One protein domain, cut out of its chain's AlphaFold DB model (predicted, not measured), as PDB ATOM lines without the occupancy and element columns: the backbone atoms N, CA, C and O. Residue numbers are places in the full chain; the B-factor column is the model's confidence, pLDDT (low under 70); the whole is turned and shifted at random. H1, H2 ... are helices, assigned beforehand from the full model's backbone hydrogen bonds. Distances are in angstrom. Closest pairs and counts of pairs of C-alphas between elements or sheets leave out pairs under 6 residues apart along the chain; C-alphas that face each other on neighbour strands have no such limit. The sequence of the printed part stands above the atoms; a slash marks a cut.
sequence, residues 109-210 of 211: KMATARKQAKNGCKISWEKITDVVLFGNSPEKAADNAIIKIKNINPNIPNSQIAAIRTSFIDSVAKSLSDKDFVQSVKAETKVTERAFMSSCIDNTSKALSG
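Overview. This is residues 109 to 210 of the 211 residues of an uncharacterized protein of Cedecea sp. P7760 (UniProt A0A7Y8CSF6). Long H1 runs through the middle, with H5 crossing it on one side, H2 and H3 packed on its later half on the other, and short H4 across that end. The 102 printed residues hold five named helices, H1 to H5 in order, and no named strand: all helix. The whole is compact, radius of gyration of the C-alphas 13.8 A, spanning 37 by 29 by 20 A.

Along the chain. H1, residues 109 to 132, 34.2 A, begins at C-alpha (19.392, 34.453, 26.607). H2 is 138 to 152, 21.4 A; H3 158 to 177, 29.5 A; H4 179 to 187; H5 189 to 209, 29.1 A, ending at (16.389, 38.807, 30.141).

Arrangement. H1, the hub, touches H5 at a steep 38 degrees, opposite ways; closest C-alphas Arg 114 and Ser 205, 4.6 A. H1 and H2 form a hairpin; closest C-alphas Lys 127 and Ala 141, 5.0 A. H1 touches H3 with residues 124 to 132 alone; closest C-alphas Ile 128 and Val 172, 6.0 A. H4 touches H1; closest C-alphas Val 182 and Val 132, 6.7 A. Every O i to N i+4 pair is within hydrogen-bond range in H1, H2, H4 and H5, 14 of 16 in H3.

Size, cuts and confidence. The printed part has no cut; its four links are tight; no printed residue is under pLDDT 70.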
ATOM      1  N   LYS A 109      19.928  33.847  25.388       94.06
ATOM      2  CA  LYS A 109      19.392  34.453  26.607       94.06
ATOM      3  C   LYS A 109      18.018  35.074  26.348       94.06
ATOM      4  O   LYS A 109      17.066  34.756  27.061       94.06
ATOM      5  N   MET A 110      17.892  35.884  25.296       92.69
ATOM      6  CA  MET A 110      16.631  36.539  24.927       92.69
ATOM      7  C   MET A 110      15.545  35.533  24.541       92.69
ATOM      8  O   MET A 110      14.407  35.617  25.008       92.69
ATOM      9  N   ALA A 111      15.891  34.538  23.725       93.88
ATOM     10  CA  ALA A 111      14.955  33.512  23.286       93.88
ATOM     11  C   ALA A 111      14.502  32.611  24.440       93.88
ATOM     12  O   ALA A 111      13.317  32.294  24.548       93.88
ATOM     13  N   THR A 112      15.416  32.252  25.345       92.81
ATOM     14  CA  THR A 112      15.095  31.466  26.544       92.81
ATOM     15  C   THR A 112      14.170  32.247  27.474       92.81
ATOM     16  O   THR A 112      13.147  31.707  27.901       92.81
ATOM     17  N   ALA A 113      14.458  33.528  27.719       93.19
ATOM     18  CA  ALA A 113      13.595  34.413  28.498       93.19
ATOM     19  C   ALA A 113      12.194  34.534  27.874       93.19
ATOM     20  O   ALA A 113      11.186  34.375  28.563       93.19
ATOM     21  N   ARG A 114      12.102  34.728  26.551       93.44
ATOM     22  CA  ARG A 114      10.816  34.796  25.837       93.44
ATOM     23  C   ARG A 114      10.043  33.478  25.883       93.44
ATOM     24  O   ARG A 114       8.827  33.499  26.068       93.44
ATOM     25  N   LYS A 115      10.722  32.334  25.766       92.25
ATOM     26  CA  LYS A 115      10.117  30.999  25.897       92.25
ATOM     27  C   LYS A 115       9.547  30.773  27.297       92.25
ATOM     28  O   LYS A 115       8.402  30.342  27.437       92.25
ATOM     29  N   GLN A 116      10.323  31.094  28.331       90.94
ATOM     30  CA  GLN A 116       9.882  31.003  29.723       90.94
ATOM     31  C   GLN A 116       8.693  31.932  29.994       90.94
ATOM     32  O   GLN A 116       7.690  31.486  30.550       90.94
ATOM     33  N   ALA A 117       8.757  33.178  29.513       94.31
ATOM     34  CA  ALA A 117       7.657  34.132  29.581       94.31
ATOM     35  C   ALA A 117       6.388  33.591  28.910       94.31
ATOM     36  O   ALA A 117       5.331  33.576  29.530       94.31
ATOM     37  N   LYS A 118       6.482  33.064  27.683       94.06
ATOM     38  CA  LYS A 118       5.348  32.460  26.960       94.06
ATOM     39  C   LYS A 118       4.682  31.340  27.754       94.06
ATOM     40  O   LYS A 118       3.456  31.331  27.871       94.06
ATOM     41  N   ASN A 119       5.469  30.434  28.327       91.75
ATOM     42  CA  ASN A 119       4.942  29.336  29.136       91.75
ATOM     43  C   ASN A 119       4.271  29.845  30.420       91.75
ATOM     44  O   ASN A 119       3.147  29.446  30.722       91.75
ATOM     45  N   GLY A 120       4.923  30.761  31.142       93.12
ATOM     46  CA  GLY A 120       4.373  31.363  32.360       93.12
ATOM     47  C   GLY A 120       3.081  32.139  32.099       93.12
ATOM     48  O   GLY A 120       2.085  31.933  32.788       93.12
ATOM     49  N   CYS A 121       3.058  32.963  31.052       96.62
ATOM     50  CA  CYS A 121       1.884  33.726  30.638       96.62
ATOM     51  C   CYS A 121       0.723  32.821  30.240       96.62
ATOM     52  O   CYS A 121      -0.402  33.065  30.665       96.62
ATOM     53  N   LYS A 122       0.988  31.727  29.515       96.38
ATOM     54  CA  LYS A 122      -0.050  30.746  29.180       96.38
ATOM     55  C   LYS A 122      -0.670  30.144  30.442       96.38
ATOM     56  O   LYS A 122      -1.888  30.099  30.564       96.38
ATOM     57  N   ILE A 123       0.154  29.758  31.417       95.25
ATOM     58  CA  ILE A 123      -0.325  29.245  32.709       95.25
ATOM     59  C   ILE A 123      -1.118  30.320  33.471       95.25
ATOM     60  O   ILE A 123      -2.073  30.008  34.176       95.25
ATOM     61  N   SER A 124      -0.744  31.595  33.375       96.50
ATOM     62  CA  SER A 124      -1.519  32.693  33.968       96.50
ATOM     63  C   SER A 124      -2.873  32.890  33.294       96.50
ATOM     64  O   SER A 124      -3.873  32.978  34.001       96.50
ATOM     65  N   TRP A 125      -2.931  32.859  31.963       97.94
ATOM     66  CA  TRP A 125      -4.186  32.919  31.214       97.94
ATOM     67  C   TRP A 125      -5.126  31.752  31.551       97.94
ATOM     68  O   TRP A 125      -6.310  31.953  31.818       97.94
ATOM     69  N   GLU A 126      -4.592  30.531  31.605       97.12
ATOM     70  CA  GLU A 126      -5.359  29.333  31.961       97.12
ATOM     71  C   GLU A 126      -5.953  29.438  33.371       97.12
ATOM     72  O   GLU A 126      -7.124  29.140  33.562       97.12
ATOM     73  N   LYS A 127      -5.198  29.944  34.357       97.75
ATOM     74  CA  LYS A 127      -5.743  30.170  35.706       97.75
ATOM     75  C   LYS A 127      -6.873  31.204  35.726       97.75
ATOM     76  O   LYS A 127      -7.851  31.033  36.446       97.75
ATOM     77  N   ILE A 128      -6.729  32.290  34.965       98.19
ATOM     78  CA  ILE A 128      -7.757  33.335  34.869       98.19
ATOM     79  C   ILE A 128      -9.033  32.745  34.268       98.19
ATOM     80  O   ILE A 128     -10.117  32.927  34.815       98.19
ATOM     81  N   THR A 129      -8.910  32.009  33.166       98.12
ATOM     82  CA  THR A 129     -10.060  31.404  32.481       98.12
ATOM     83  C   THR A 129     -10.705  30.279  33.291       98.12
ATOM     84  O   THR A 129     -11.936  30.209  33.309       98.12
ATOM     85  N   ASP A 130      -9.931  29.493  34.050       97.94
ATOM     86  CA  ASP A 130     -10.435  28.527  35.042       97.94
ATOM     87  C   ASP A 130     -11.454  29.172  35.992       97.94
ATOM     88  O   ASP A 130     -12.492  28.572  36.272       97.94
ATOM     89  N   VAL A 131     -11.201  30.398  36.457       98.06
ATOM     90  CA  VAL A 131     -12.136  31.114  37.339       98.06
ATOM     91  C   VAL A 131     -13.235  31.824  36.550       98.06
ATOM     92  O   VAL A 131     -14.419  31.661  36.838       98.06
ATOM     93  N   VAL A 132     -12.865  32.617  35.542       97.94
ATOM     94  CA  VAL A 132     -13.791  33.539  34.867       97.94
ATOM     95  C   VAL A 132     -14.805  32.818  33.979       97.94
ATOM     96  O   VAL A 132     -15.964  33.236  33.925       97.94
ATOM     97  N   LEU A 133     -14.369  31.775  33.267       97.50
ATOM     98  CA  LEU A 133     -15.188  31.060  32.285       97.50
ATOM     99  C   LEU A 133     -15.765  29.763  32.848       97.50
ATOM    100  O   LEU A 133     -16.883  29.398  32.495       97.50
ATOM    101  N   PHE A 134     -15.023  29.085  33.725       97.06
ATOM    102  CA  PHE A 134     -15.412  27.771  34.247       97.06
ATOM    103  C   PHE A 134     -15.898  27.796  35.702       97.06
ATOM    104  O   PHE A 134     -16.311  26.761  36.217       97.06
ATOM    105  N   GLY A 135     -15.888  28.957  36.366       96.38
ATOM    106  CA  GLY A 135     -16.446  29.119  37.711       96.38
ATOM    107  C   GLY A 135     -15.662  28.408  38.817       96.38
ATOM    108  O   GLY A 135     -16.198  28.207  39.906       96.38
ATOM    109  N   ASN A 136     -14.409  28.015  38.564       97.50
ATOM    110  CA  ASN A 136     -13.555  27.449  39.605       97.50
ATOM    111  C   ASN A 136     -13.164  28.517  40.634       97.50
ATOM    112  O   ASN A 136     -13.125  29.708  40.331       97.50
ATOM    113  N   SER A 137     -12.801  28.094  41.847       97.31
ATOM    114  CA  SER A 137     -12.191  29.008  42.815       97.31
ATOM    115  C   SER A 137     -10.734  29.335  42.433       97.31
ATOM    116  O   SER A 137     -10.083  28.520  41.763       97.31
ATOM    117  N   PRO A 138     -10.176  30.483  42.868       96.81
ATOM    118  CA  PRO A 138      -8.758  30.803  42.676       96.81
ATOM    119  C   PRO A 138      -7.808  29.715  43.198       96.81
ATOM    120  O   PRO A 138      -6.793  29.417  42.569       96.81
ATOM    121  N   GLU A 139      -8.164  29.067  44.308       96.81
ATOM    122  CA  GLU A 139      -7.441  27.933  44.882       96.81
ATOM    123  C   GLU A 139      -7.407  26.751  43.917       96.81
ATOM    124  O   GLU A 139      -6.339  26.201  43.646       96.81
ATOM    125  N   LYS A 140      -8.566  26.385  43.359       97.31
ATOM    126  CA  LYS A 140      -8.672  25.264  42.425       97.31
ATOM    127  C   LYS A 140      -7.906  25.538  41.130       97.31
ATOM    128  O   LYS A 140      -7.214  24.648  40.638       97.31
ATOM    129  N   ALA A 141      -7.978  26.764  40.613       97.38
ATOM    130  CA  ALA A 141      -7.207  27.191  39.449       97.38
ATOM    131  C   ALA A 141      -5.688  27.123  39.713       97.38
ATOM    132  O   ALA A 141      -4.922  26.636  38.877       97.38
ATOM    133  N   ALA A 142      -5.235  27.553  40.896       96.81
ATOM    134  CA  ALA A 142      -3.836  27.436  41.301       96.81
ATOM    135  C   ALA A 142      -3.381  25.969  41.403       96.81
ATOM    136  O   ALA A 142      -2.305  25.630  40.907       96.81
ATOM    137  N   ASP A 143      -4.211  25.091  41.968       95.75
ATOM    138  CA  ASP A 143      -3.924  23.656  42.070       95.75
ATOM    139  C   ASP A 143      -3.818  22.994  40.685       95.75
ATOM    140  O   ASP A 143      -2.862  22.258  40.419       95.75
ATOM    141  N   ASN A 144      -4.732  23.317  39.761       95.00
ATOM    142  CA  ASN A 144      -4.674  22.855  38.369       95.00
ATOM    143  C   ASN A 144      -3.370  23.294  37.679       95.00
ATOM    144  O   ASN A 144      -2.726  22.502  36.982       95.00
ATOM    145  N   ALA A 145      -2.949  24.545  37.883       95.19
ATOM    146  CA  ALA A 145      -1.699  25.062  37.335       95.19
ATOM    147  C   ALA A 145      -0.467  24.356  37.920       95.19
ATOM    148  O   ALA A 145       0.450  24.013  37.176       95.19
ATOM    149  N   ILE A 146      -0.445  24.083  39.227       93.62
ATOM    150  CA  ILE A 146       0.652  23.348  39.875       93.62
ATOM    151  C   ILE A 146       0.779  21.935  39.305       93.62
ATOM    152  O   ILE A 146       1.895  21.495  39.038       93.62
ATOM    153  N   ILE A 147      -0.338  21.237  39.076       91.12
ATOM    154  CA  ILE A 147      -0.330  19.908  38.446       91.12
ATOM    155  C   ILE A 147       0.337  19.978  37.064       91.12
ATOM    156  O   ILE A 147       1.232  19.187  36.771       91.12
ATOM    157  N   LYS A 148      -0.030  20.967  36.238       89.25
ATOM    158  CA  LYS A 148       0.584  21.169  34.914       89.25
ATOM    159  C   LYS A 148       2.087  21.425  35.011       89.25
ATOM    160  O   LYS A 148       2.857  20.825  34.267       89.25
ATOM    161  N   ILE A 149       2.517  22.274  35.942       87.75
ATOM    162  CA  ILE A 149       3.937  22.583  36.132       87.75
ATOM    163  C   ILE A 149       4.710  21.345  36.606       87.75
ATOM    164  O   ILE A 149       5.795  21.088  36.093       87.75
ATOM    165  N   LYS A 150       4.159  20.544  37.525       87.50
ATOM    166  CA  LYS A 150       4.782  19.284  37.968       87.50
ATOM    167  C   LYS A 150       4.934  18.274  36.838       87.50
ATOM    168  O   LYS A 150       5.943  17.586  36.779       87.50
ATOM    169  N   ASN A 151       3.974  18.209  35.919       85.19
ATOM    170  CA  ASN A 151       4.093  17.342  34.747       85.19
ATOM    171  C   ASN A 151       5.226  17.791  33.805       85.19
ATOM    172  O   ASN A 151       5.801  16.963  33.107       85.19
ATOM    173  N   ILE A 152       5.560  19.086  33.795       78.12
ATOM    174  CA  ILE A 152       6.675  19.644  33.017       78.12
ATOM    175  C   ILE A 152       8.009  19.460  33.755       78.12
ATOM    176  O   ILE A 152       9.016  19.123  33.140       78.12
ATOM    177  N   ASN A 153       8.025  19.683  35.069       78.44
ATOM    178  CA  ASN A 153       9.193  19.508  35.923       78.44
ATOM    179  C   ASN A 153       8.804  18.733  37.197       78.44
ATOM    180  O   ASN A 153       8.430  19.347  38.204       78.44
ATOM    181  N   PRO A 154       8.916  17.392  37.176       81.06
ATOM    182  CA  PRO A 154       8.539  16.543  38.309       81.06
ATOM    183  C   PRO A 154       9.357  16.794  39.581       81.06
ATOM    184  O   PRO A 154       8.911  16.453  40.673       81.06
ATOM    185  N   ASN A 155      10.532  17.418  39.457       79.94
ATOM    186  CA  ASN A 155      11.494  17.599  40.544       79.94
ATOM    187  C   ASN A 155      11.333  18.927  41.302       79.94
ATOM    188  O   ASN A 155      12.242  19.335  42.025       79.94
ATOM    189  N   ILE A 156      10.209  19.633  41.142       78.75
ATOM    190  CA  ILE A 156       9.962  20.864  41.904       78.75
ATOM    191  C   ILE A 156       9.891  20.532  43.398       78.75
ATOM    192  O   ILE A 156       9.049  19.723  43.798       78.75
ATOM    193  N   PRO A 157      10.729  21.167  44.244       83.94
ATOM    194  CA  PRO A 157      10.736  20.883  45.669       83.94
ATOM    195  C   PRO A 157       9.375  21.161  46.301       83.94
ATOM    196  O   PRO A 157       8.810  22.243  46.126       83.94
ATOM    197  N   ASN A 158       8.877  20.216  47.104       81.44
ATOM    198  CA  ASN A 158       7.594  20.372  47.797       81.44
ATOM    199  C   ASN A 158       7.544  21.634  48.676       81.44
ATOM    200  O   ASN A 158       6.486  22.242  48.815       81.44
ATOM    201  N   SER A 159       8.696  22.070  49.195       83.31
ATOM    202  CA  SER A 159       8.844  23.306  49.969       83.31
ATOM    203  C   SER A 159       8.502  24.577  49.183       83.31
ATOM    204  O   SER A 159       8.065  25.555  49.778       83.31
ATOM    205  N   GLN A 160       8.653  24.575  47.855       87.75
ATOM    206  CA  GLN A 160       8.339  25.732  47.009       87.75
ATOM    207  C   GLN A 160       6.868  25.758  46.578       87.75
ATOM    208  O   GLN A 160       6.343  26.817  46.245       87.75
ATOM    209  N   ILE A 161       6.178  24.615  46.615       88.12
ATOM    210  CA  ILE A 161       4.807  24.487  46.101       88.12
ATOM    211  C   ILE A 161       3.841  25.394  46.853       88.12
ATOM    212  O   ILE A 161       3.017  26.043  46.217       88.12
ATOM    213  N   ALA A 162       3.938  25.458  48.183       90.12
ATOM    214  CA  ALA A 162       3.047  26.296  48.982       90.12
ATOM    215  C   ALA A 162       3.191  27.781  48.606       90.12
ATOM    216  O   ALA A 162       2.193  28.451  48.361       90.12
ATOM    217  N   ALA A 163       4.428  28.267  48.469       92.94
ATOM    218  CA  ALA A 163       4.699  29.643  48.059       92.94
ATOM    219  C   ALA A 163       4.221  29.928  46.623       92.94
ATOM    220  O   ALA A 163       3.586  30.953  46.375       92.94
ATOM    221  N   ILE A 164       4.465  29.000  45.689       92.12
ATOM    222  CA  ILE A 164       3.978  29.094  44.302       92.12
ATOM    223  C   ILE A 164       2.448  29.154  44.277       92.12
ATOM    224  O   ILE A 164       1.872  29.975  43.566       92.12
ATOM    225  N   ARG A 165       1.786  28.315  45.079       95.12
ATOM    226  CA  ARG A 165       0.327  28.274  45.191       95.12
ATOM    227  C   ARG A 165      -0.234  29.608  45.656       95.12
ATOM    228  O   ARG A 165      -1.128  30.132  45.002       95.12
ATOM    229  N   THR A 166       0.309  30.162  46.739       96.25
ATOM    230  CA  THR A 166      -0.105  31.473  47.255       96.25
ATOM    231  C   THR A 166       0.088  32.557  46.198       96.25
ATOM    232  O   THR A 166      -0.860  33.258  45.867       96.25
ATOM    233  N   SER A 167       1.261  32.609  45.558       95.50
ATOM    234  CA  SER A 167       1.534  33.573  44.484       95.50
ATOM    235  C   SER A 167       0.550  33.455  43.311       95.50
ATOM    236  O   SER A 167       0.133  34.462  42.737       95.50
ATOM    237  N   PHE A 168       0.139  32.235  42.955       96.69
ATOM    238  CA  PHE A 168      -0.858  32.015  41.909       96.69
ATOM    239  C   PHE A 168      -2.251  32.483  42.311       96.69
ATOM    240  O   PHE A 168      -2.917  33.103  41.482       96.69
ATOM    241  N   ILE A 169      -2.675  32.221  43.547       97.50
ATOM    242  CA  ILE A 169      -3.956  32.699  44.075       97.50
ATOM    243  C   ILE A 169      -3.980  34.228  44.067       97.50
ATOM    244  O   ILE A 169      -4.904  34.811  43.503       97.50
ATOM    245  N   ASP A 170      -2.932  34.871  44.585       97.31
ATOM    246  CA  ASP A 170      -2.825  36.330  44.640       97.31
ATOM    247  C   ASP A 170      -2.834  36.953  43.239       97.31
ATOM    248  O   ASP A 170      -3.524  37.942  42.985       97.31
ATOM    249  N   SER A 171      -2.109  36.348  42.290       96.31
ATOM    250  CA  SER A 171      -2.098  36.799  40.896       96.31
ATOM    251  C   SER A 171      -3.479  36.706  40.254       96.31
ATOM    252  O   SER A 171      -3.856  37.609  39.510       96.31
ATOM    253  N   VAL A 172      -4.222  35.626  40.511       96.88
ATOM    254  CA  VAL A 172      -5.584  35.459  39.992       96.88
ATOM    255  C   VAL A 172      -6.515  36.471  40.648       96.88
ATOM    256  O   VAL A 172      -7.201  37.195  39.934       96.88
ATOM    257  N   ALA A 173      -6.490  36.600  41.976       95.62
ATOM    258  CA  ALA A 173      -7.299  37.571  42.710       95.62
ATOM    259  C   ALA A 173      -7.063  39.006  42.211       95.62
ATOM    260  O   ALA A 173      -8.018  39.749  41.981       95.62
ATOM    261  N   LYS A 174      -5.802  39.371  41.943       96.62
ATOM    262  CA  LYS A 174      -5.447  40.659  41.341       96.62
ATOM    263  C   LYS A 174      -6.077  40.839  39.960       96.62
ATOM    264  O   LYS A 174      -6.693  41.873  39.722       96.62
ATOM    265  N   SER A 175      -5.976  39.852  39.069       95.94
ATOM    266  CA  SER A 175      -6.619  39.917  37.748       95.94
ATOM    267  C   SER A 175      -8.145  40.005  37.838       95.94
ATOM    268  O   SER A 175      -8.757  40.704  37.043       95.94
ATOM    269  N   LEU A 176      -8.763  39.335  38.814       95.38
ATOM    270  CA  LEU A 176     -10.216  39.350  39.014       95.38
ATOM    271  C   LEU A 176     -10.743  40.661  39.619       95.38
ATOM    272  O   LEU A 176     -11.941  40.925  39.538       95.38
ATOM    273  N   SER A 177      -9.871  41.473  40.227       97.06
ATOM    274  CA  SER A 177     -10.243  42.791  40.759       97.06
ATOM    275  C   SER A 177     -10.521  43.828  39.662       97.06
ATOM    276  O   SER A 177     -11.257  44.788  39.895       97.06
ATOM    277  N   ASP A 178      -9.989  43.604  38.458       97.69
ATOM    278  CA  ASP A 178     -10.259  44.408  37.270       97.69
ATOM    279  C   ASP A 178     -11.545  43.913  36.586       97.69
ATOM    280  O   ASP A 178     -11.565  42.910  35.866       97.69
ATOM    281  N   LYS A 179     -12.654  44.614  36.851       97.31
ATOM    282  CA  LYS A 179     -13.980  44.249  36.333       97.31
ATOM    283  C   LYS A 179     -14.060  44.333  34.810       97.31
ATOM    284  O   LYS A 179     -14.703  43.471  34.207       97.31
ATOM    285  N   ASP A 180     -13.400  45.318  34.207       97.88
ATOM    286  CA  ASP A 180     -13.414  45.524  32.758       97.88
ATOM    287  C   ASP A 180     -12.636  44.402  32.067       97.88
ATOM    288  O   ASP A 180     -13.111  43.807  31.096       97.88
ATOM    289  N   PHE A 181     -11.486  44.021  32.632       97.81
ATOM    290  CA  PHE A 181     -10.743  42.853  32.177       97.81
ATOM    291  C   PHE A 181     -11.590  41.580  32.274       97.81
ATOM    292  O   PHE A 181     -11.732  40.876  31.272       97.81
ATOM    293  N   VAL A 182     -12.214  41.301  33.425       98.00
ATOM    294  CA  VAL A 182     -13.083  40.120  33.606       98.00
ATOM    295  C   VAL A 182     -14.237  40.108  32.602       98.00
ATOM    296  O   VAL A 182     -14.550  39.056  32.038       98.00
ATOM    297  N   GLN A 183     -14.863  41.258  32.345       98.12
ATOM    298  CA  GLN A 183     -15.915  41.373  31.340       98.12
ATOM    299  C   GLN A 183     -15.378  41.086  29.932       98.12
ATOM    300  O   GLN A 183     -16.004  40.322  29.198       98.12
ATOM    301  N   SER A 184     -14.201  41.613  29.580       97.88
ATOM    302  CA  SER A 184     -13.567  41.345  28.283       97.88
ATOM    303  C   SER A 184     -13.238  39.859  28.094       97.88
ATOM    304  O   SER A 184     -13.507  39.306  27.032       97.88
ATOM    305  N   VAL A 185     -12.753  39.167  29.137       98.12
ATOM    306  CA  VAL A 185     -12.475  37.722  29.091       98.12
ATOM    307  C   VAL A 185     -13.745  36.936  28.751       98.12
ATOM    308  O   VAL A 185     -13.674  35.981  27.978       98.12
ATOM    309  N   LYS A 186     -14.904  37.335  29.295       97.62
ATOM    310  CA  LYS A 186     -16.199  36.686  29.029       97.62
ATOM    311  C   LYS A 186     -16.761  37.021  27.648       97.62
ATOM    312  O   LYS A 186     -17.282  36.134  26.983       97.62
ATOM    313  N   ALA A 187     -16.685  38.286  27.241       97.88
ATOM    314  CA  ALA A 187     -17.310  38.770  26.011       97.88
ATOM    315  C   ALA A 187     -16.477  38.462  24.756       97.88
ATOM    316  O   ALA A 187     -17.027  38.116  23.715       97.88
ATOM    317  N   GLU A 188     -15.149  38.558  24.855       97.12
ATOM    318  CA  GLU A 188     -14.228  38.503  23.718       97.12
ATOM    319  C   GLU A 188     -12.984  37.652  24.019       97.12
ATOM    320  O   GLU A 188     -11.854  38.032  23.706       97.12
ATOM    321  N   THR A 189     -13.172  36.459  24.593       97.50
ATOM    322  CA  THR A 189     -12.096  35.601  25.132       97.50
ATOM    323  C   THR A 189     -10.842  35.524  24.256       97.50
ATOM    324  O   THR A 189      -9.741  35.729  24.753       97.50
ATOM    325  N   LYS A 190     -10.979  35.274  22.944       97.50
ATOM    326  CA  LYS A 190      -9.833  35.142  22.019       97.50
ATOM    327  C   LYS A 190      -9.125  36.466  21.714       97.50
ATOM    328  O   LYS A 190      -7.957  36.463  21.323       97.50
ATOM    329  N   VAL A 191      -9.834  37.591  21.776       97.81
ATOM    330  CA  VAL A 191      -9.250  38.929  21.588       97.81
ATOM    331  C   VAL A 191      -8.472  39.294  22.845       97.81
ATOM    332  O   VAL A 191      -7.283  39.607  22.754       97.81
ATOM    333  N   THR A 192      -9.104  39.133  24.008       98.12
ATOM    334  CA  THR A 192      -8.476  39.370  25.309       98.12
ATOM    335  C   THR A 192      -7.279  38.455  25.532       98.12
ATOM    336  O   THR A 192      -6.241  38.937  25.973       98.12
ATOM    337  N   GLU A 193      -7.357  37.173  25.158       98.38
ATOM    338  CA  GLU A 193      -6.227  36.238  25.233       98.38
ATOM    339  C   GLU A 193      -5.025  36.764  24.453       98.38
ATOM    340  O   GLU A 193      -3.919  36.815  24.980       98.38
ATOM    341  N   ARG A 194      -5.222  37.200  23.203       97.94
ATOM    342  CA  ARG A 194      -4.122  37.713  22.374       97.94
ATOM    343  C   ARG A 194      -3.490  38.962  22.980       97.94
ATOM    344  O   ARG A 194      -2.264  39.041  23.036       97.94
ATOM    345  N   ALA A 195      -4.304  39.906  23.453       97.62
ATOM    346  CA  ALA A 195      -3.817  41.126  24.094       97.62
ATOM    347  C   ALA A 195      -3.057  40.818  25.397       97.62
ATOM    348  O   ALA A 195      -1.929  41.281  25.585       97.62
ATOM    349  N   PHE A 196      -3.638  39.970  26.251       97.81
ATOM    350  CA  PHE A 196      -3.029  39.500  27.491       97.81
ATOM    351  C   PHE A 196      -1.696  38.801  27.223       97.81
ATOM    352  O   PHE A 196      -0.681  39.160  27.816       97.81
ATOM    353  N   MET A 197      -1.676  37.832  26.306       98.00
ATOM    354  CA  MET A 197      -0.481  37.058  25.984       98.00
ATOM    355  C   MET A 197       0.620  37.950  25.417       98.00
ATOM    356  O   MET A 197       1.766  37.808  25.832       98.00
ATOM    357  N   SER A 198       0.296  38.897  24.530       97.19
ATOM    358  CA  SER A 198       1.282  39.845  24.001       97.19
ATOM    359  C   SER A 198       1.911  40.678  25.119       97.19
ATOM    360  O   SER A 198       3.128  40.655  25.294       97.19
ATOM    361  N   SER A 199       1.085  41.353  25.925       97.00
ATOM    362  CA  SER A 199       1.562  42.226  27.005       97.00
ATOM    363  C   SER A 199       2.341  41.452  28.072       97.00
ATOM    364  O   SER A 199       3.434  41.852  28.476       97.00
ATOM    365  N   CYS A 200       1.816  40.299  28.493       97.69
ATOM    366  CA  CYS A 200       2.453  39.454  29.491       97.69
ATOM    367  C   CYS A 200       3.813  38.940  29.005       97.69
ATOM    368  O   CYS A 200       4.789  39.018  29.755       97.69
ATOM    369  N   ILE A 201       3.902  38.441  27.764       96.50
ATOM    370  CA  ILE A 201       5.155  37.912  27.212       96.50
ATOM    371  C   ILE A 201       6.197  39.017  27.121       96.50
ATOM    372  O   ILE A 201       7.332  38.807  27.544       96.50
ATOM    373  N   ASP A 202       5.840  40.185  26.594       95.06
ATOM    374  CA  ASP A 202       6.807  41.260  26.386       95.06
ATOM    375  C   ASP A 202       7.345  41.798  27.716       95.06
ATOM    376  O   ASP A 202       8.558  41.934  27.870       95.06
ATOM    377  N   ASN A 203       6.484  42.000  28.716       95.38
ATOM    378  CA  ASN A 203       6.915  42.457  30.040       95.38
ATOM    379  C   ASN A 203       7.737  41.396  30.783       95.38
ATOM    380  O   ASN A 203       8.798  41.691  31.330       95.38
ATOM    381  N   THR A 204       7.270  40.145  30.783       95.38
ATOM    382  CA  THR A 204       7.938  39.057  31.511       95.38
ATOM    383  C   THR A 204       9.268  38.694  30.856       95.38
ATOM    384  O   THR A 204      10.245  38.444  31.554       95.38
ATOM    385  N   SER A 205       9.340  38.684  29.522       94.56
ATOM    386  CA  SER A 205      10.581  38.349  28.814       94.56
ATOM    387  C   SER A 205      11.675  39.381  29.059       94.56
ATOM    388  O   SER A 205      12.790  38.969  29.353       94.56
ATOM    389  N   LYS A 206      11.348  40.682  29.046       93.38
ATOM    390  CA  LYS A 206      12.277  41.768  29.407       93.38
ATOM    391  C   LYS A 206      12.826  41.603  30.824       93.38
ATOM    392  O   LYS A 206      14.040  41.543  31.016       93.38
ATOM    393  N   ALA A 207      11.930  41.386  31.792       92.81
ATOM    394  CA  ALA A 207      12.313  41.153  33.183       92.81
ATOM    395  C   ALA A 207      13.237  39.931  33.343       92.81
ATOM    396  O   ALA A 207      14.231  40.000  34.062       92.81
ATOM    397  N   LEU A 208      12.947  38.826  32.647       90.88
ATOM    398  CA  LEU A 208      13.766  37.609  32.680       90.88
ATOM    399  C   LEU A 208      15.109  37.770  31.956       90.88
ATOM    400  O   LEU A 208      16.105  37.175  32.365       90.88
ATOM    401  N   SER A 209      15.155  38.554  30.880       88.94
ATOM    402  CA  SER A 209      16.389  38.807  30.141       88.94
ATOM    403  C   SER A 209      17.271  39.886  30.776       88.94
ATOM    404  O   SER A 209      18.437  40.011  30.394       88.94
ATOM    405  N   GLY A 210      16.750  40.653  31.734       82.88
ATOM    406  CA  GLY A 210      17.432  41.815  32.304       82.88
ATOM    407  C   GLY A 210      17.531  42.990  31.323       82.88
ATOM    408  O   GLY A 210      18.536  43.696  31.347       82.88
TER     409      GLY A 210